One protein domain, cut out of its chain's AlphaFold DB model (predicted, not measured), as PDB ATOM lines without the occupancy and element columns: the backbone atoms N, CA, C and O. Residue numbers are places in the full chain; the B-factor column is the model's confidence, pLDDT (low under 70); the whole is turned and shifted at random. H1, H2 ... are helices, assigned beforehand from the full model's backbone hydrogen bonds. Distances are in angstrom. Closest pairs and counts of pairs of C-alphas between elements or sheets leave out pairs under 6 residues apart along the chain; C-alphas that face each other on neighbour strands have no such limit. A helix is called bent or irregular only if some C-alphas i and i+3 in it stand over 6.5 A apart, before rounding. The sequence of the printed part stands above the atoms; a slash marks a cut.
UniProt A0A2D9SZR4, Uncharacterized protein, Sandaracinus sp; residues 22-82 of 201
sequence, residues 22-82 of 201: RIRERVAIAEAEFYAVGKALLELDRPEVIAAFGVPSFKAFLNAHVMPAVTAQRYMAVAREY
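Overview. This is residues 22 to 82 of the 201 residues of an uncharacterized protein of Sandaracinus sp (UniProt A0A2D9SZR4). A long bent helix, H1, makes the length of the domain; the last helix, H4, crosses its second arm, H1b, nearly at a right angle, and two short helices, H2 and H3, bring the chain round from the end of H1 back to H4. The first arm, H1a, sticks out from this body with residues 22 to 32, which stand free. The printed part has 61 residues, with four named helices in the order H1, H2, H3, H4 and no named strand; the class is all helix. The whole is only just loose, close to compact, with a radius of gyration of the C-alphas of 12.8 A, and it is elongated, spanning 40 by 24 by 16 A.

Along the chain. H1, the longest helix, covers residues 22 to 44 and by its hydrogen bonds was assigned as one helix, but it is bent: C-alphas 32 and 35 are 7.0 A apart, where about 5 A is found in a regular helix. Its arm H1a, residues 22 to 32, begins with C-alpha 22 at (233.643, 207.169, 193.113) and is 15.3 A long from first to last C-alpha. Its arm H1b, residues 35 to 44, is 14.3 A long and ends with C-alpha 44 at (213.814, 228.610, 181.307). H2 is residues 47 to 52, 8.7 A long, and H3 is residues 58 to 65, 10.3 A long. H4, residues 69 to 81, is 18.2 A long and ends with C-alpha 81 at (218.388, 217.729, 168.674).

Arrangement. The lines of H1a and H1b stand at a steep tilt of 50 degrees. H1b and H4 touch, about perpendicular at 78 degrees, with 19 pairs of C-alphas within 8 A; their closest C-alphas, those of Gly 38 and Met 76, are 4.3 A apart. H4 touches H3 only at the corner by their link, with residues 69 to 72 of H4 alone; the closest C-alphas, those of Leu 62 and Ala 69, are 5.5 A apart. H3 and H4 run opposite ways at a steep tilt of 57 degrees. H2 and H3 are close but not clearly touching: their closest C-alphas, those of Ile 50 and Phe 58, are 6.0 A apart. They run the same way at a tilt of 36 degrees, only just steep. H1b and H2 meet only through their link. H1a is apart from H2, H3 and H4; H1b and H3 are apart, and so are H2 and H4. In H1a, H1b, H2, H3 and H4 every O i to N i+4 pair is within hydrogen-bond range.

Size, cuts and confidence. The two C-alphas farthest apart, those of Arg 22 and Ala 51, are 40.5 A apart. Without residues 22 to 32, the body of 50 residues spans 32 by 18 by 14 A, with a radius of gyration of 10.4 A. The printed part has no cut, and the links H1 to H2, H2 to H3 and H3 to H4 are tight. The mean pLDDT of the printed part is 90.4; residues 28 and 31 are under 70, and the mean of H1a is 75.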
ATOM      1  N   ARG A  22     234.673 206.208 192.665       82.75
ATOM      2  CA  ARG A  22     233.643 207.169 193.113       82.75
ATOM      3  C   ARG A  22     233.540 208.385 192.201       82.75
ATOM      4  O   ARG A  22     232.441 208.842 191.892       82.75
ATOM      5  N   ILE A  23     234.677 208.923 191.760       81.88
ATOM      6  CA  ILE A  23     234.696 210.053 190.825       81.88
ATOM      7  C   ILE A  23     234.034 209.648 189.507       81.88
ATOM      8  O   ILE A  23     233.193 210.388 189.003       81.88
ATOM      9  N   ARG A  24     234.360 208.467 188.967       73.56
ATOM     10  CA  ARG A  24     233.745 207.951 187.734       73.56
ATOM     11  C   ARG A  24     232.236 207.771 187.873       73.56
ATOM     12  O   ARG A  24     231.512 208.143 186.957       73.56
ATOM     13  N   GLU A  25     231.769 207.268 189.010       77.19
ATOM     14  CA  GLU A  25     230.338 207.131 189.293       77.19
ATOM     15  C   GLU A  25     229.631 208.494 189.318       77.19
ATOM     16  O   GLU A  25     228.619 208.689 188.647       77.19
ATOM     17  N   ARG A  26     230.203 209.486 190.009       77.38
ATOM     18  CA  ARG A  26     229.644 210.850 190.037       77.38
ATOM     19  C   ARG A  26     229.645 211.514 188.663       77.38
ATOM     20  O   ARG A  26     228.708 212.245 188.349       77.38
ATOM     21  N   VAL A  27     230.678 211.271 187.856       73.06
ATOM     22  CA  VAL A  27     230.733 211.731 186.463       73.06
ATOM     23  C   VAL A  27     229.626 211.072 185.644       73.06
ATOM     24  O   VAL A  27     228.907 211.788 184.962       73.06
ATOM     25  N   ALA A  28     229.423 209.760 185.771       67.94
ATOM     26  CA  ALA A  28     228.364 209.048 185.057       67.94
ATOM     27  C   ALA A  28     226.960 209.553 185.434       67.94
ATOM     28  O   ALA A  28     226.121 209.732 184.557       67.94
ATOM     29  N   ILE A  29     226.712 209.854 186.714       77.94
ATOM     30  CA  ILE A  29     225.451 210.473 187.159       77.94
ATOM     31  C   ILE A  29     225.288 211.863 186.529       77.94
ATOM     32  O   ILE A  29     224.245 212.165 185.959       77.94
ATOM     33  N   ALA A  30     226.325 212.701 186.567       74.75
ATOM     34  CA  ALA A  30     226.279 214.022 185.941       74.75
ATOM     35  C   ALA A  30     226.080 213.946 184.412       74.75
ATOM     36  O   ALA A  30     225.413 214.799 183.825       74.75
ATOM     37  N   GLU A  31     226.638 212.920 183.767       68.81
ATOM     38  CA  GLU A  31     226.442 212.625 182.348       68.81
ATOM     39  C   GLU A  31     225.051 212.046 182.049       68.81
ATOM     40  O   GLU A  31     224.515 212.286 180.976       68.81
ATOM     41  N   ALA A  32     224.403 211.338 182.967       70.31
ATOM     42  CA  ALA A  32     223.007 210.950 182.778       70.31
ATOM     43  C   ALA A  32     222.069 212.173 182.872       70.31
ATOM     44  O   ALA A  32     221.098 212.288 182.123       70.31
ATOM     45  N   GLU A  33     222.400 213.130 183.740       88.94
ATOM     46  CA  GLU A  33     221.557 214.294 184.036       88.94
ATOM     47  C   GLU A  33     221.668 215.439 183.014       88.94
ATOM     48  O   GLU A  33     220.784 216.300 182.958       88.94
ATOM     49  N   PHE A  34     222.705 215.483 182.158       92.94
ATOM     50  CA  PHE A  34     222.886 216.635 181.256       92.94
ATOM     51  C   PHE A  34     221.685 216.851 180.324       92.94
ATOM     52  O   PHE A  34     221.394 217.992 179.957       92.94
ATOM     53  N   TYR A  35     220.996 215.777 179.915       94.06
ATOM     54  CA  TYR A  35     219.837 215.874 179.029       94.06
ATOM     55  C   TYR A  35     218.658 216.544 179.738       94.06
ATOM     56  O   TYR A  35     218.077 217.493 179.205       94.06
ATOM     57  N   ALA A  36     218.350 216.094 180.957       94.31
ATOM     58  CA  ALA A  36     217.292 216.661 181.788       94.31
ATOM     59  C   ALA A  36     217.575 218.136 182.107       94.31
ATOM     60  O   ALA A  36     216.706 218.990 181.919       94.31
ATOM     61  N   VAL A  37     218.824 218.457 182.463       94.44
ATOM     62  CA  VAL A  37     219.271 219.845 182.641       94.44
ATOM     63  C   VAL A  37     219.085 220.641 181.349       94.44
ATOM     64  O   VAL A  37     218.527 221.733 181.378       94.44
ATOM     65  N   GLY A  38     219.489 220.102 180.196       96.06
ATOM     66  CA  GLY A  38     219.290 220.744 178.895       96.06
ATOM     67  C   GLY A  38     217.821 221.064 178.605       96.06
ATOM     68  O   GLY A  38     217.522 222.168 178.154       96.06
ATOM     69  N   LYS A  39     216.900 220.142 178.911       96.12
ATOM     70  CA  LYS A  39     215.448 220.353 178.783       96.12
ATOM     71  C   LYS A  39     214.933 221.444 179.722       96.12
ATOM     72  O   LYS A  39     214.253 222.351 179.250       96.12
ATOM     73  N   ALA A  40     215.320 221.417 180.995       94.62
ATOM     74  CA  ALA A  40     214.942 222.452 181.955       94.62
ATOM     75  C   ALA A  40     215.469 223.839 181.543       94.62
ATOM     76  O   ALA A  40     214.750 224.834 181.598       94.62
ATOM     77  N   LEU A  41     216.707 223.915 181.043       95.44
ATOM     78  CA  LEU A  41     217.288 225.158 180.531       95.44
ATOM     79  C   LEU A  41     216.530 225.700 179.310       95.44
ATOM     80  O   LEU A  41     216.372 226.910 179.187       95.44
ATOM     81  N   LEU A  42     216.046 224.827 178.422       96.00
ATOM     82  CA  LEU A  42     215.198 225.224 177.291       96.00
ATOM     83  C   LEU A  42     213.850 225.777 177.741       96.00
ATOM     84  O   LEU A  42     213.324 226.687 177.109       96.00
ATOM     85  N   GLU A  43     213.295 225.240 178.822       93.38
ATOM     86  CA  GLU A  43     212.059 225.750 179.403       93.38
ATOM     87  C   GLU A  43     212.263 227.092 180.106       93.38
ATOM     88  O   GLU A  43     211.340 227.901 180.100       93.38
ATOM     89  N   LEU A  44     213.450 227.344 180.664       91.25
ATOM     90  CA  LEU A  44     213.814 228.610 181.307       91.25
ATOM     91  C   LEU A  44     214.204 229.724 180.323       91.25
ATOM     92  O   LEU A  44     214.196 230.890 180.715       91.25
ATOM     93  N   ASP A  45     214.545 229.398 179.073       92.50
ATOM     94  CA  ASP A  45     214.938 230.354 178.024       92.50
ATOM     95  C   ASP A  45     213.720 231.141 177.501       92.50
ATOM     96  O   ASP A  45     213.272 230.962 176.366       92.50
ATOM     97  N   ARG A  46     213.129 231.975 178.369       90.31
ATOM     98  CA  ARG A  46     211.947 232.800 178.078       90.31
ATOM     99  C   ARG A  46     212.148 234.259 178.508       90.31
ATOM    100  O   ARG A  46     212.809 234.506 179.523       90.31
ATOM    101  N   PRO A  47     211.569 235.237 177.784       91.75
ATOM    102  CA  PRO A  47     211.719 236.660 178.100       91.75
ATOM    103  C   PRO A  47     211.304 237.037 179.529       91.75
ATOM    104  O   PRO A  47     211.934 237.898 180.141       91.75
ATOM    105  N   GLU A  48     210.288 236.377 180.086       91.56
ATOM    106  CA  GLU A  48     209.753 236.650 181.424       91.56
ATOM    107  C   GLU A  48     210.773 236.335 182.522       91.56
ATOM    108  O   GLU A  48     210.876 237.074 183.501       91.56
ATOM    109  N   VAL A  49     211.572 235.276 182.343       82.88
ATOM    110  CA  VAL A  49     212.649 234.910 183.276       82.88
ATOM    111  C   VAL A  49     213.739 235.977 183.257       82.88
ATOM    112  O   VAL A  49     214.192 236.425 184.305       82.88
ATOM    113  N   ILE A  50     214.129 236.444 182.070       89.69
ATOM    114  CA  ILE A  50     215.134 237.507 181.923       89.69
ATOM    115  C   ILE A  50     214.646 238.798 182.603       89.69
ATOM    116  O   ILE A  50     215.396 239.415 183.363       89.69
ATOM    117  N   ALA A  51     213.381 239.167 182.375       91.00
ATOM    118  CA  ALA A  51     212.761 240.350 182.964       91.00
ATOM    119  C   ALA A  51     212.669 240.267 184.497       91.00
ATOM    120  O   ALA A  51     213.016 241.230 185.178       91.00
ATOM    121  N   ALA A  52     212.273 239.113 185.047       91.69
ATOM    122  CA  ALA A  52     212.139 238.908 186.491       91.69
ATOM    123  C   ALA A  52     213.466 239.061 187.255       91.69
ATOM    124  O   ALA A  52     213.472 239.504 188.401       91.69
ATOM    125  N   PHE A  53     214.588 238.721 186.617       90.69
ATOM    126  CA  PHE A  53     215.923 238.834 187.208       90.69
ATOM    127  C   PHE A  53     216.631 240.156 186.868       90.69
ATOM    128  O   PHE A  53     217.741 240.386 187.344       90.69
ATOM    129  N   GLY A  54     216.027 241.026 186.048       93.81
ATOM    130  CA  GLY A  54     216.615 242.319 185.676       93.81
ATOM    131  C   GLY A  54     217.948 242.208 184.922       93.81
ATOM    132  O   GLY A  54     218.775 243.118 184.980       93.81
ATOM    133  N   VAL A  55     218.186 241.087 184.237       93.00
ATOM    134  CA  VAL A  55     219.435 240.812 183.509       93.00
ATOM    135  C   VAL A  55     219.277 241.098 182.012       93.00
ATOM    136  O   VAL A  55     218.184 240.971 181.472       93.00
ATOM    137  N   PRO A  56     220.351 241.454 181.281       95.62
ATOM    138  CA  PRO A  56     220.230 241.898 179.887       95.62
ATOM    139  C   PRO A  56     220.029 240.760 178.874       95.62
ATOM    140  O   PRO A  56     219.727 241.011 177.712       95.62
ATOM    141  N   SER A  57     220.283 239.505 179.257       96.50
ATOM    142  CA  SER A  57     220.142 238.346 178.366       96.50
ATOM    143  C   SER A  57     220.097 237.036 179.147       96.50
ATOM    144  O   SER A  57     220.630 236.953 180.255       96.50
ATOM    145  N   PHE A  58     219.580 235.972 178.525       94.88
ATOM    146  CA  PHE A  58     219.630 234.625 179.102       94.88
ATOM    147  C   PHE A  58     221.072 234.142 179.325       94.88
ATOM    148  O   PHE A  58     221.379 233.484 180.309       94.88
ATOM    149  N   LYS A  59     222.018 234.551 178.468       96.69
ATOM    150  CA  LYS A  59     223.448 234.276 178.681       96.69
ATOM    151  C   LYS A  59     223.962 234.889 179.992       96.69
ATOM    152  O   LYS A  59     224.735 234.242 180.696       96.69
ATOM    153  N   ALA A  60     223.566 236.127 180.294       94.94
ATOM    154  CA  ALA A  60     223.928 236.789 181.545       94.94
ATOM    155  C   ALA A  60     223.279 236.088 182.746       94.94
ATOM    156  O   ALA A  60     223.978 235.798 183.713       94.94
ATOM    157  N   PHE A  61     221.993 235.730 182.631       93.19
ATOM    158  CA  PHE A  61     221.272 234.930 183.625       93.19
ATOM    159  C   PHE A  61     222.010 233.625 183.965       93.19
ATOM    160  O   PHE A  61     222.311 233.365 185.128       93.19
ATOM    161  N   LEU A  62     222.367 232.833 182.946       92.81
ATOM    162  CA  LEU A  62     223.047 231.548 183.122       92.81
ATOM    163  C   LEU A  62     224.363 231.699 183.887       92.81
ATOM    164  O   LEU A  62     224.565 231.017 184.889       92.81
ATOM    165  N   ASN A  63     225.224 232.622 183.448       91.56
ATOM    166  CA  ASN A  63     226.529 232.849 184.070       91.56
ATOM    167  C   ASN A  63     226.424 233.336 185.522       91.56
ATOM    168  O   ASN A  63     227.305 233.022 186.317       91.56
ATOM    169  N   ALA A  64     225.395 234.119 185.846       87.25
ATOM    170  CA  ALA A  64     225.215 234.685 187.178       87.25
ATOM    171  C   ALA A  64     224.566 233.702 188.165       87.25
ATOM    172  O   ALA A  64     224.881 233.752 189.351       87.25
ATOM    173  N   HIS A  65     223.670 232.825 187.697       89.06
ATOM    174  CA  HIS A  65     222.766 232.094 188.594       89.06
ATOM    175  C   HIS A  65     222.745 230.574 188.427       89.06
ATOM    176  O   HIS A  65     222.262 229.893 189.327       89.06
ATOM    177  N   VAL A  66     223.223 230.026 187.308       89.12
ATOM    178  CA  VAL A  66     223.015 228.602 186.992       89.12
ATOM    179  C   VAL A  66     224.330 227.886 186.713       89.12
ATOM    180  O   VAL A  66     224.741 227.017 187.474       89.12
ATOM    181  N   MET A  67     224.983 228.219 185.597       92.38
ATOM    182  CA  MET A  67     226.229 227.595 185.152       92.38
ATOM    183  C   MET A  67     226.867 228.402 184.012       92.38
ATOM    184  O   MET A  67     226.183 229.199 183.366       92.38
ATOM    185  N   PRO A  68     228.151 228.159 183.674       96.12
ATOM    186  CA  PRO A  68     228.773 228.800 182.524       96.12
ATOM    187  C   PRO A  68     227.935 228.623 181.254       96.12
ATOM    188  O   PRO A  68     227.609 227.501 180.853       96.12
ATOM    189  N   ALA A  69     227.625 229.730 180.584       95.19
ATOM    190  CA  ALA A  69     226.700 229.746 179.456       95.19
ATOM    191  C   ALA A  69     227.139 228.834 178.301       95.19
ATOM    192  O   ALA A  69     226.301 228.292 177.591       95.19
ATOM    193  N   VAL A  70     228.448 228.624 178.123       95.75
ATOM    194  CA  VAL A  70     228.987 227.693 177.117       95.75
ATOM    195  C   VAL A  70     228.565 226.249 177.411       95.75
ATOM    196  O   VAL A  70     228.207 225.512 176.491       95.75
ATOM    197  N   THR A  71     228.575 225.843 178.682       95.19
ATOM    198  CA  THR A  71     228.131 224.513 179.118       95.19
ATOM    199  C   THR A  71     226.618 224.374 178.966       95.19
ATOM    200  O   THR A  71     226.158 223.408 178.364       95.19
ATOM    201  N   ALA A  72     225.853 225.377 179.402       95.56
ATOM    202  CA  ALA A  72     224.400 225.402 179.230       95.56
ATOM    203  C   ALA A  72     223.990 225.299 177.752       95.56
ATOM    204  O   ALA A  72     223.176 224.454 177.388       95.56
ATOM    205  N   GLN A  73     224.615 226.090 176.873       96.75
ATOM    206  CA  GLN A  73     224.364 226.039 175.429       96.75
ATOM    207  C   GLN A  73     224.651 224.658 174.841       96.75
ATOM    208  O   GLN A  73     223.915 224.206 173.966       96.75
ATOM    209  N   ARG A  74     225.695 223.976 175.324       96.56
ATOM    210  CA  ARG A  74     225.998 222.602 174.920       96.56
ATOM    211  C   ARG A  74     224.853 221.657 175.279       96.56
ATOM    212  O   ARG A  74     224.397 220.919 174.411       96.56
ATOM    213  N   TYR A  75     224.374 221.705 176.520       96.69
ATOM    214  CA  TYR A  75     223.294 220.831 176.993       96.69
ATOM    215  C   TYR A  75     221.982 221.117 176.260       96.69
ATOM    216  O   TYR A  75     221.343 220.197 175.756       96.69
ATOM    217  N   MET A  76     221.631 222.395 176.107       97.31
ATOM    218  CA  MET A  76     220.450 222.830 175.358       97.31
ATOM    219  C   MET A  76     220.510 222.399 173.888       97.31
ATOM    220  O   MET A  76     219.503 221.959 173.340       97.31
ATOM    221  N   ALA A  77     221.671 222.502 173.233       97.69
ATOM    222  CA  ALA A  77     221.830 222.076 171.843       97.69
ATOM    223  C   ALA A  77     221.606 220.566 171.679       97.69
ATOM    224  O   ALA A  77     220.924 220.157 170.744       97.69
ATOM    225  N   VAL A  78     222.128 219.751 172.602       97.50
ATOM    226  CA  VAL A  78     221.895 218.300 172.590       97.50
ATOM    227  C   VAL A  78     220.423 217.983 172.873       97.50
ATOM    228  O   VAL A  78     219.817 217.220 172.128       97.50
ATOM    229  N   ALA A  79     219.814 218.621 173.876       96.81
ATOM    230  CA  ALA A  79     218.415 218.394 174.245       96.81
ATOM    231  C   ALA A  79     217.394 218.858 173.186       96.81
ATOM    232  O   ALA A  79     216.273 218.352 173.156       96.81
ATOM    233  N   ARG A  80     217.757 219.821 172.325       97.25
ATOM    234  CA  ARG A  80     216.943 220.227 171.163       97.25
ATOM    235  C   ARG A  80     216.973 219.196 170.038       97.25
ATOM    236  O   ARG A  80     215.997 219.074 169.311       97.25
ATOM    237  N   GLU A  81     218.108 218.532 169.862       97.62
ATOM    238  CA  GLU A  81     218.388 217.729 168.674       97.62
ATOM    239  C   GLU A  81     218.067 216.244 168.869       97.62
ATOM    240  O   GLU A  81     217.583 215.601 167.941       97.62
ATOM    241  N   TYR A  82     218.331 215.701 170.057       96.94
ATOM    242  CA  TYR A  82     218.229 214.271 170.349       96.94
ATOM    243  C   TYR A  82     217.096 213.966 171.331       96.94
ATOM    244  O   TYR A  82     216.689 214.813 172.132       96.94
TER     245      TYR A  82